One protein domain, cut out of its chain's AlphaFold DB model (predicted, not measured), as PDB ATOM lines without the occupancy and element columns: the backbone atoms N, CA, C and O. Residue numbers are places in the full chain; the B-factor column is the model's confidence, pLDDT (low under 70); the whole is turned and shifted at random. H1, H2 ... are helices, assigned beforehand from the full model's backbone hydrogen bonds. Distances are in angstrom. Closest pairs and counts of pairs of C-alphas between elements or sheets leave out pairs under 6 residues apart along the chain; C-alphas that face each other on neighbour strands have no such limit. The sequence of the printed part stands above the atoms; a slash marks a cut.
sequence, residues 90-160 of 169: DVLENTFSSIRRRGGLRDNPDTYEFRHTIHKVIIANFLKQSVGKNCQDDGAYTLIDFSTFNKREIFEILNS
ATOM      1  N   ASP A  90       1.116  19.443 -46.497       87.12
ATOM      2  CA  ASP A  90       1.979  19.286 -45.316       87.12
ATOM      3  C   ASP A  90       1.207  19.499 -44.014       87.12
ATOM      4  O   ASP A  90       1.382  18.777 -43.035       87.12
ATOM      5  N   VAL A  91       0.336  20.510 -43.980       83.38
ATOM      6  CA  VAL A  91      -0.439  20.841 -42.779       83.38
ATOM      7  C   VAL A  91      -1.361  19.666 -42.418       83.38
ATOM      8  O   VAL A  91      -1.434  19.268 -41.250       83.38
ATOM      9  N   LEU A  92      -1.996  19.049 -43.424       86.94
ATOM     10  CA  LEU A  92      -2.842  17.862 -43.272       86.94
ATOM     11  C   LEU A  92      -2.035  16.655 -42.784       86.94
ATOM     12  O   LEU A  92      -2.418  16.008 -41.809       86.94
ATOM     13  N   GLU A  93      -0.886  16.396 -43.401       87.00
ATOM     14  CA  GLU A  93       0.000  15.296 -43.016       87.00
ATOM     15  C   GLU A  93       0.516  15.445 -41.578       87.00
ATOM     16  O   GLU A  93       0.466  14.495 -40.790       87.00
ATOM     17  N   ASN A  94       0.924  16.657 -41.193       85.50
ATOM     18  CA  ASN A  94       1.341  16.982 -39.827       85.50
ATOM     19  C   ASN A  94       0.218  16.741 -38.813       85.50
ATOM     20  O   ASN A  94       0.460  16.328 -37.675       85.50
ATOM     21  N   THR A  95      -1.025  16.947 -39.231       82.56
ATOM     22  CA  THR A  95      -2.199  16.723 -38.387       82.56
ATOM     23  C   THR A  95      -2.478  15.247 -38.199       82.56
ATOM     24  O   THR A  95      -2.686  14.812 -37.068       82.56
ATOM     25  N   PHE A  96      -2.393  14.450 -39.263       86.44
ATOM     26  CA  PHE A  96      -2.473  12.996 -39.137       86.44
ATOM     27  C   PHE A  96      -1.369  12.442 -38.237       86.44
ATOM     28  O   PHE A  96      -1.639  11.595 -37.388       86.44
ATOM     29  N   SER A  97      -0.149  12.963 -38.350       85.69
ATOM     30  CA  SER A  97       0.957  12.589 -37.463       85.69
ATOM     31  C   SER A  97       0.692  12.983 -36.008       85.69
ATOM     32  O   SER A  97       0.928  12.187 -35.101       85.69
ATOM     33  N   SER A  98       0.114  14.163 -35.771       82.94
ATOM     34  CA  SER A  98      -0.289  14.608 -34.432       82.94
ATOM     35  C   SER A  98      -1.396  13.740 -33.827       82.94
ATOM     36  O   SER A  98      -1.391  13.496 -32.621       82.94
ATOM     37  N   ILE A  99      -2.336  13.258 -34.646       83.75
ATOM     38  CA  ILE A  99      -3.395  12.333 -34.224       83.75
ATOM     39  C   ILE A  99      -2.796  10.971 -33.859       83.75
ATOM     40  O   ILE A  99      -3.054  10.486 -32.760       83.75
ATOM     41  N   ARG A 100      -1.949  10.391 -34.722       84.50
ATOM     42  CA  ARG A 100      -1.280   9.103 -34.460       84.50
ATOM     43  C   ARG A 100      -0.463   9.132 -33.168       84.50
ATOM     44  O   ARG A 100      -0.621   8.256 -32.327       84.50
ATOM     45  N   ARG A 101       0.304  10.204 -32.934       83.56
ATOM     46  CA  ARG A 101       1.118  10.380 -31.715       83.56
ATOM     47  C   ARG A 101       0.298  10.354 -30.415       83.56
ATOM     48  O   ARG A 101       0.827   9.998 -29.366       83.56
ATOM     49  N   ARG A 102      -0.989  10.718 -30.448       81.56
ATOM     50  CA  ARG A 102      -1.868  10.674 -29.261       81.56
ATOM     51  C   ARG A 102      -2.300   9.252 -28.883       81.56
ATOM     52  O   ARG A 102      -2.746   9.061 -27.756       81.56
ATOM     53  N   GLY A 103      -2.138   8.275 -29.780       73.06
ATOM     54  CA  GLY A 103      -2.376   6.850 -29.524       73.06
ATOM     55  C   GLY A 103      -1.272   6.156 -28.716       73.06
ATOM     56  O   GLY A 103      -1.378   4.964 -28.429       73.06
ATOM     57  N   GLY A 104      -0.205   6.871 -28.333       79.19
ATOM     58  CA  GLY A 104       0.925   6.294 -27.607       79.19
ATOM     59  C   GLY A 104       1.686   5.299 -28.480       79.19
ATOM     60  O   GLY A 104       2.224   5.683 -29.509       79.19
ATOM     61  N   LEU A 105       1.718   4.025 -28.079       79.75
ATOM     62  CA  LEU A 105       2.363   2.944 -28.840       79.75
ATOM     63  C   LEU A 105       1.507   2.426 -30.012       79.75
ATOM     64  O   LEU A 105       1.961   1.577 -30.777       79.75
ATOM     65  N   ARG A 106       0.256   2.890 -30.149       80.12
ATOM     66  CA  ARG A 106      -0.643   2.494 -31.241       80.12
ATOM     67  C   ARG A 106      -0.552   3.495 -32.395       80.12
ATOM     68  O   ARG A 106      -1.418   4.350 -32.558       80.12
ATOM     69  N   ASP A 107       0.492   3.358 -33.211       82.94
ATOM     70  CA  ASP A 107       0.766   4.258 -34.346       82.94
ATOM     71  C   ASP A 107      -0.265   4.166 -35.482       82.94
ATOM     72  O   ASP A 107      -0.429   5.110 -36.258       82.94
ATOM     73  N   ASN A 108      -0.972   3.039 -35.587       88.81
ATOM     74  CA  ASN A 108      -1.995   2.807 -36.602       88.81
ATOM     75  C   ASN A 108      -3.374   2.619 -35.943       88.81
ATOM     76  O   ASN A 108      -3.783   1.477 -35.711       88.81
ATOM     77  N   PRO A 109      -4.070   3.714 -35.584       87.50
ATOM     78  CA  PRO A 109      -5.401   3.630 -35.001       87.50
ATOM     79  C   PRO A 109      -6.410   3.100 -36.027       87.50
ATOM     80  O   PRO A 109      -6.331   3.404 -37.218       87.50
ATOM     81  N   ASP A 110      -7.401   2.349 -35.556       90.38
ATOM     82  CA  ASP A 110      -8.584   2.037 -36.356       90.38
ATOM     83  C   ASP A 110      -9.477   3.276 -36.561       90.38
ATOM     84  O   ASP A 110      -9.260   4.355 -35.999       90.38
ATOM     85  N   THR A 111     -10.505   3.130 -37.395       90.81
ATOM     86  CA  THR A 111     -11.411   4.227 -37.759       90.81
ATOM     87  C   THR A 111     -12.154   4.812 -36.556       90.81
ATOM     88  O   THR A 111     -12.388   6.024 -36.514       90.81
ATOM     89  N   TYR A 112     -12.501   3.992 -35.559       89.62
ATOM     90  CA  TYR A 112     -13.199   4.442 -34.357       89.62
ATOM     91  C   TYR A 112     -12.281   5.284 -33.470       89.62
ATOM     92  O   TYR A 112     -12.654   6.381 -33.042       89.62
ATOM     93  N   GLU A 113     -11.063   4.804 -33.236       88.25
ATOM     94  CA  GLU A 113     -10.063   5.528 -32.459       88.25
ATOM     95  C   GLU A 113      -9.607   6.816 -33.134       88.25
ATOM     96  O   GLU A 113      -9.467   7.845 -32.465       88.25
ATOM     97  N   PHE A 114      -9.420   6.792 -34.453       89.44
ATOM     98  CA  PHE A 114      -9.071   7.980 -35.219       89.44
ATOM     99  C   PHE A 114     -10.154   9.057 -35.078       89.44
ATOM    100  O   PHE A 114      -9.846  10.192 -34.708       89.44
ATOM    101  N   ARG A 115     -11.433   8.688 -35.259       89.44
ATOM    102  CA  ARG A 115     -12.577   9.594 -35.064       89.44
ATOM    103  C   ARG A 115     -12.608  10.168 -33.651       89.44
ATOM    104  O   ARG A 115     -12.714  11.380 -33.473       89.44
ATOM    105  N   HIS A 116     -12.489   9.315 -32.637       86.38
ATOM    106  CA  HIS A 116     -12.536   9.752 -31.245       86.38
ATOM    107  C   HIS A 116     -11.359  10.675 -30.887       86.38
ATOM    108  O   HIS A 116     -11.525  11.656 -30.161       86.38
ATOM    109  N   THR A 117     -10.175  10.403 -31.438       85.88
ATOM    110  CA  THR A 117      -8.987  11.240 -31.247       85.88
ATOM    111  C   THR A 117      -9.141  12.590 -31.937       85.88
ATOM    112  O   THR A 117      -8.828  13.608 -31.325       85.88
ATOM    113  N   ILE A 118      -9.696  12.630 -33.154       86.38
ATOM    114  CA  ILE A 118     -10.064  13.887 -33.817       86.38
ATOM    115  C   ILE A 118     -11.054  14.671 -32.958       86.38
ATOM    116  O   ILE A 118     -10.787  15.829 -32.662       86.38
ATOM    117  N   HIS A 119     -12.143  14.057 -32.486       84.56
ATOM    118  CA  HIS A 119     -13.130  14.748 -31.646       84.56
ATOM    119  C   HIS A 119     -12.477  15.353 -30.396       84.56
ATOM    120  O   HIS A 119     -12.708  16.516 -30.073       84.56
ATOM    121  N   LYS A 120     -11.591  14.602 -29.729       82.75
ATOM    122  CA  LYS A 120     -10.803  15.106 -28.595       82.75
ATOM    123  C   LYS A 120      -9.926  16.299 -28.974       82.75
ATOM    124  O   LYS A 120      -9.858  17.251 -28.205       82.75
ATOM    125  N   VAL A 121      -9.250  16.260 -30.126       79.62
ATOM    126  CA  VAL A 121      -8.423  17.374 -30.628       79.62
ATOM    127  C   VAL A 121      -9.281  18.614 -30.880       79.62
ATOM    128  O   VAL A 121      -8.920  19.695 -30.422       79.62
ATOM    129  N   ILE A 122     -10.423  18.449 -31.551       78.38
ATOM    130  CA  ILE A 122     -11.377  19.525 -31.852       78.38
ATOM    131  C   ILE A 122     -11.859  20.182 -30.556       78.38
ATOM    132  O   ILE A 122     -11.727  21.393 -30.389       78.38
ATOM    133  N   ILE A 123     -12.349  19.380 -29.607       76.88
ATOM    134  CA  ILE A 123     -12.846  19.863 -28.314       76.88
ATOM    135  C   ILE A 123     -11.724  20.547 -27.522       76.88
ATOM    136  O   ILE A 123     -11.936  21.623 -26.974       76.88
ATOM    137  N   ALA A 124     -10.521  19.969 -27.477       72.94
ATOM    138  CA  ALA A 124      -9.390  20.556 -26.758       72.94
ATOM    139  C   ALA A 124      -8.948  21.902 -27.353       72.94
ATOM    140  O   ALA A 124      -8.674  22.835 -26.600       72.94
ATOM    141  N   ASN A 125      -8.913  22.023 -28.684       71.00
ATOM    142  CA  ASN A 125      -8.650  23.295 -29.359       71.00
ATOM    143  C   ASN A 125      -9.743  24.322 -29.057       71.00
ATOM    144  O   ASN A 125      -9.441  25.482 -28.811       71.00
ATOM    145  N   PHE A 126     -11.006  23.897 -29.052       66.06
ATOM    146  CA  PHE A 126     -12.139  24.773 -28.780       66.06
ATOM    147  C   PHE A 126     -12.177  25.263 -27.321       66.06
ATOM    148  O   PHE A 126     -12.532  26.404 -27.039       66.06
ATOM    149  N   LEU A 127     -11.785  24.402 -26.377       68.62
ATOM    150  CA  LEU A 127     -11.723  24.711 -24.948       68.62
ATOM    151  C   LEU A 127     -10.402  25.387 -24.526       68.62
ATOM    152  O   LEU A 127     -10.243  25.687 -23.336       68.62
ATOM    153  N   LYS A 128      -9.460  25.660 -25.452       63.22
ATOM    154  CA  LYS A 128      -8.280  26.499 -25.165       63.22
ATOM    155  C   LYS A 128      -8.770  27.900 -24.769       63.22
ATOM    156  O   LYS A 128      -9.197  28.699 -25.593       63.22
ATOM    157  N   GLN A 129      -8.736  28.179 -23.469       50.56
ATOM    158  CA  GLN A 129      -9.035  29.495 -22.896       50.56
ATOM    159  C   GLN A 129      -8.011  30.556 -23.346       50.56
ATOM    160  O   GLN A 129      -6.866  30.233 -23.659       50.56
ATOM    161  N   SER A 130      -8.450  31.816 -23.325       53.47
ATOM    162  CA  SER A 130      -7.748  33.013 -23.802       53.47
ATOM    163  C   SER A 130      -6.382  33.285 -23.155       53.47
ATOM    164  O   SER A 130      -6.060  32.791 -22.073       53.47
ATOM    165  N   VAL A 131      -5.612  34.139 -23.839       46.47
ATOM    166  CA  VAL A 131      -4.283  34.661 -23.475       46.47
ATOM    167  C   VAL A 131      -4.227  35.099 -22.000       46.47
ATOM    168  O   VAL A 131      -5.035  35.922 -21.576       46.47
ATOM    169  N   GLY A 132      -3.274  34.541 -21.234       52.12
ATOM    170  CA  GLY A 132      -3.061  34.841 -19.804       52.12
ATOM    171  C   GLY A 132      -2.766  33.644 -18.880       52.12
ATOM    172  O   GLY A 132      -2.878  33.781 -17.666       52.12
ATOM    173  N   LYS A 133      -2.423  32.459 -19.408       50.94
ATOM    174  CA  LYS A 133      -2.133  31.264 -18.592       50.94
ATOM    175  C   LYS A 133      -0.645  31.088 -18.288       50.94
ATOM    176  O   LYS A 133       0.195  31.300 -19.150       50.94
ATOM    177  N   ASN A 134      -0.353  30.577 -17.091       57.31
ATOM    178  CA  ASN A 134       0.993  30.229 -16.606       57.31
ATOM    179  C   ASN A 134       1.601  28.952 -17.227       57.31
ATOM    180  O   ASN A 134       2.675  28.528 -16.807       57.31
ATOM    181  N   CYS A 135       0.932  28.299 -18.181       47.81
ATOM    182  CA  CYS A 135       1.436  27.071 -18.803       47.81
ATOM    183  C   CYS A 135       2.052  27.384 -20.168       47.81
ATOM    184  O   CYS A 135       1.389  27.982 -21.016       47.81
ATOM    185  N   GLN A 136       3.309  26.968 -20.362       43.59
ATOM    186  CA  GLN A 136       4.034  27.100 -21.627       43.59
ATOM    187  C   GLN A 136       3.334  26.336 -22.756       43.59
ATOM    188  O   GLN A 136       2.860  25.217 -22.564       43.59
ATOM    189  N   ASP A 137       3.293  26.958 -23.933       50.25
ATOM    190  CA  ASP A 137       2.783  26.369 -25.169       50.25
ATOM    191  C   ASP A 137       3.791  25.329 -25.688       50.25
ATOM    192  O   ASP A 137       4.976  25.628 -25.837       50.25
ATOM    193  N   ASP A 138       3.345  24.099 -25.948       51.91
ATOM    194  CA  ASP A 138       4.204  22.972 -26.347       51.91
ATOM    195  C   ASP A 138       4.480  22.923 -27.862       51.91
ATOM    196  O   ASP A 138       5.014  21.941 -28.384       51.91
ATOM    197  N   GLY A 139       4.126  23.993 -28.583       46.94
ATOM    198  CA  GLY A 139       4.370  24.147 -30.017       46.94
ATOM    199  C   GLY A 139       3.543  23.208 -30.901       46.94
ATOM    200  O   GLY A 139       3.804  23.116 -32.102       46.94
ATOM    201  N   ALA A 140       2.545  22.511 -30.345       50.69
ATOM    202  CA  ALA A 140       1.638  21.664 -31.107       50.69
ATOM    203  C   ALA A 140       0.540  22.512 -31.774       50.69
ATOM    204  O   ALA A 140      -0.586  22.621 -31.285       50.69
ATOM    205  N   TYR A 141       0.866  23.122 -32.913       53.06
ATOM    206  CA  TYR A 141      -0.125  23.792 -33.756       53.06
ATOM    207  C   TYR A 141      -1.011  22.743 -34.444       53.06
ATOM    208  O   TYR A 141      -0.530  21.870 -35.164       53.06
ATOM    209  N   THR A 142      -2.315  22.809 -34.207       52.00
ATOM    210  CA  THR A 142      -3.327  21.933 -34.809       52.00
ATOM    211  C   THR A 142      -3.858  22.523 -36.121       52.00
ATOM    212  O   THR A 142      -3.949  23.739 -36.255       52.00
ATOM    213  N   LEU A 143      -4.235  21.667 -37.090       47.28
ATOM    214  CA  LEU A 143      -4.761  22.072 -38.414       47.28
ATOM    215  C   LEU A 143      -5.907  23.078 -38.345       47.28
ATOM    216  O   LEU A 143      -6.072  23.899 -39.241       47.28
ATOM    217  N   ILE A 144      -6.758  22.909 -37.332       53.88
ATOM    218  CA  ILE A 144      -8.048  23.569 -37.256       53.88
ATOM    219  C   ILE A 144      -8.058  24.452 -36.021       53.88
ATOM    220  O   ILE A 144      -8.183  23.975 -34.886       53.88
ATOM    221  N   ASP A 145      -7.924  25.748 -36.278       55.56
ATOM    222  CA  ASP A 145      -8.230  26.789 -35.317       55.56
ATOM    223  C   ASP A 145      -9.747  27.027 -35.308       55.56
ATOM    224  O   ASP A 145     -10.312  27.763 -36.123       55.56
ATOM    225  N   PHE A 146     -10.419  26.345 -34.381       54.69
ATOM    226  CA  PHE A 146     -11.858  26.484 -34.174       54.69
ATOM    227  C   PHE A 146     -12.251  27.783 -33.470       54.69
ATOM    228  O   PHE A 146     -13.444  28.011 -33.286       54.69
ATOM    229  N   SER A 147     -11.299  28.656 -33.110       53.44
ATOM    230  CA  SER A 147     -11.640  29.996 -32.611       53.44
ATOM    231  C   SER A 147     -12.440  30.811 -33.637       53.44
ATOM    232  O   SER A 147     -13.188  31.710 -33.261       53.44
ATOM    233  N   THR A 148     -12.332  30.450 -34.920       51.03
ATOM    234  CA  THR A 148     -13.040  31.078 -36.043       51.03
ATOM    235  C   THR A 148     -14.481  30.587 -36.237       51.03
ATOM    236  O   THR A 148     -15.242  31.233 -36.953       51.03
ATOM    237  N   PHE A 149     -14.873  29.459 -35.633       53.00
ATOM    238  CA  PHE A 149     -16.194  28.848 -35.824       53.00
ATOM    239  C   PHE A 149     -17.133  29.165 -34.656       53.00
ATOM    240  O   PHE A 149     -16.738  29.168 -33.487       53.00
ATOM    241  N   ASN A 150     -18.413  29.396 -34.956       58.16
ATOM    242  CA  ASN A 150     -19.426  29.583 -33.920       58.16
ATOM    243  C   ASN A 150     -19.700  28.249 -33.200       58.16
ATOM    244  O   ASN A 150     -19.818  27.199 -33.828       58.16
ATOM    245  N   LYS A 151     -19.894  28.302 -31.875       60.88
ATOM    246  CA  LYS A 151     -20.300  27.166 -31.027       60.88
ATOM    247  C   LYS A 151     -21.416  26.323 -31.647       60.88
ATOM    248  O   LYS A 151     -21.341  25.103 -31.582       60.88
ATOM    249  N   ARG A 152     -22.437  26.957 -32.236       60.22
ATOM    250  CA  ARG A 152     -23.594  26.251 -32.819       60.22
ATOM    251  C   ARG A 152     -23.225  25.392 -34.032       60.22
ATOM    252  O   ARG A 152     -23.586  24.224 -34.050       60.22
ATOM    253  N   GLU A 153     -22.438  25.925 -34.964       62.97
ATOM    254  CA  GLU A 153     -21.995  25.202 -36.169       62.97
ATOM    255  C   GLU A 153     -21.140  23.979 -35.808       62.97
ATOM    256  O   GLU A 153     -21.268  22.915 -36.405       62.97
ATOM    257  N   ILE A 154     -20.306  24.091 -34.771       61.41
ATOM    258  CA  ILE A 154     -19.485  22.971 -34.291       61.41
ATOM    259  C   ILE A 154     -20.354  21.887 -33.646       61.41
ATOM    260  O   ILE A 154     -20.111  20.703 -33.870       61.41
ATOM    261  N   PHE A 155     -21.360  22.262 -32.850       62.84
ATOM    262  CA  PHE A 155     -22.289  21.290 -32.269       62.84
ATOM    263  C   PHE A 155     -23.080  20.547 -33.345       62.84
ATOM    264  O   PHE A 155     -23.297  19.350 -33.203       62.84
ATOM    265  N   GLU A 156     -23.461  21.217 -34.429       65.94
ATOM    266  CA  GLU A 156     -24.115  20.577 -35.574       65.94
ATOM    267  C   GLU A 156     -23.177  19.608 -36.307       65.94
ATOM    268  O   GLU A 156     -23.596  18.501 -36.616       65.94
ATOM    269  N   ILE A 157     -21.895  19.950 -36.487       64.31
ATOM    270  CA  ILE A 157     -20.885  19.048 -37.080       64.31
ATOM    271  C   ILE A 157     -20.584  17.845 -36.172       64.31
ATOM    272  O   ILE A 157     -20.411  16.726 -36.645       64.31
ATOM    273  N   LEU A 158     -20.502  18.048 -34.854       62.38
ATOM    274  CA  LEU A 158     -20.254  16.958 -33.901       62.38
ATOM    275  C   LEU A 158     -21.461  16.022 -33.762       62.38
ATOM    276  O   LEU A 158     -21.278  14.839 -33.472       62.38
ATOM    277  N   ASN A 159     -22.671  16.555 -33.957       63.41
ATOM    278  CA  ASN A 159     -23.929  15.818 -33.877       63.41
ATOM    279  C   ASN A 159     -24.462  15.376 -35.245       63.41
ATOM    280  O   ASN A 159     -25.518  14.746 -35.284       63.41
ATOM    281  N   SER A 160     -23.778  15.685 -36.353       59.25
ATOM    282  CA  SER A 160     -24.158  15.163 -37.661       59.25
ATOM    283  C   SER A 160     -23.884  13.662 -37.658       59.25
ATOM    284  O   SER A 160     -22.757  13.205 -37.873       59.25
TER     285      SER A 160
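AT A GLANCE: This is residues 90 to 160 of the 169 residues of an uncharacterized protein of Araneus ventricosus (UniProt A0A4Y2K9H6). What shape does the backbone take? The longest helix, H2, lies in the middle, with H1 standing off one side of it at a steep angle and H3 running back alongside it on the other side; the long link between H2 and H3 swings out as a wide loop, of which residues 129 to 139 stick out free. What is it made of? The printed part has 71 residues with three named helices, H1, H2 and H3 in that order, and no named strand, and its class is all helix. How closely is it gathered? It is only just compact, close to loose, with a radius of gyration of the C-alphas of 13.3 A, and its C-alphas span 35 by 34 by 22 A.

HOW THE PARTS SIT: What touches the longest helix? H2, residues 111 to 126, touches H1, residues 90 to 101; their closest C-alphas are those of Ile 99 and Thr 117, 6.4 A apart. Only residues 99 to 100 of H1 and residues 114 to 121 of H2 take part, and the lines of the two helices stand only just about perpendicular, at 72 degrees. Where does the last helix stand? H3, residues 151 to 159, is close to H2 but not clearly touching, the closest C-alphas being those of His 119 and Leu 158, 7.8 A apart. H2 and H3 run opposite ways at a shallow tilt of 9 degrees, while H1 and H3 are apart. How do the helix backbones hold up? In H1, H2 and H3 every O i to N i+4 pair is within hydrogen-bond range.

IN THESE COORDINATES: Where does the longest helix run? H2 goes from C-alpha 111 at (-11.411, 4.227, -37.759) to C-alpha 126 at (-12.139, 24.773, -28.780), 22.4 A. Where are the other two? H1 begins at C-alpha 90 at (1.979, 19.286, -45.316) and is 16.3 A from first to last C-alpha. H3 measures 12.3 A and ends at C-alpha 159 at (-23.929, 15.818, -33.877).

THE WHOLE: How far does it reach? The two C-alphas farthest apart are those of Asp 110 and Gly 132, at 37.2 A; without residues 129 to 139, the body of 60 residues spans 35 by 23 by 19 A. How are the helices joined? The printed part has no cut; the link from H1 to H2 is short, with 9 residues, and that from H2 to H3 is long, with 24 residues. Where is the model's confidence low? The mean pLDDT of the printed part is 70.0, and residues 126 to 160 are under 70, of which 126 belongs to H2 and 151 to 159 are H3.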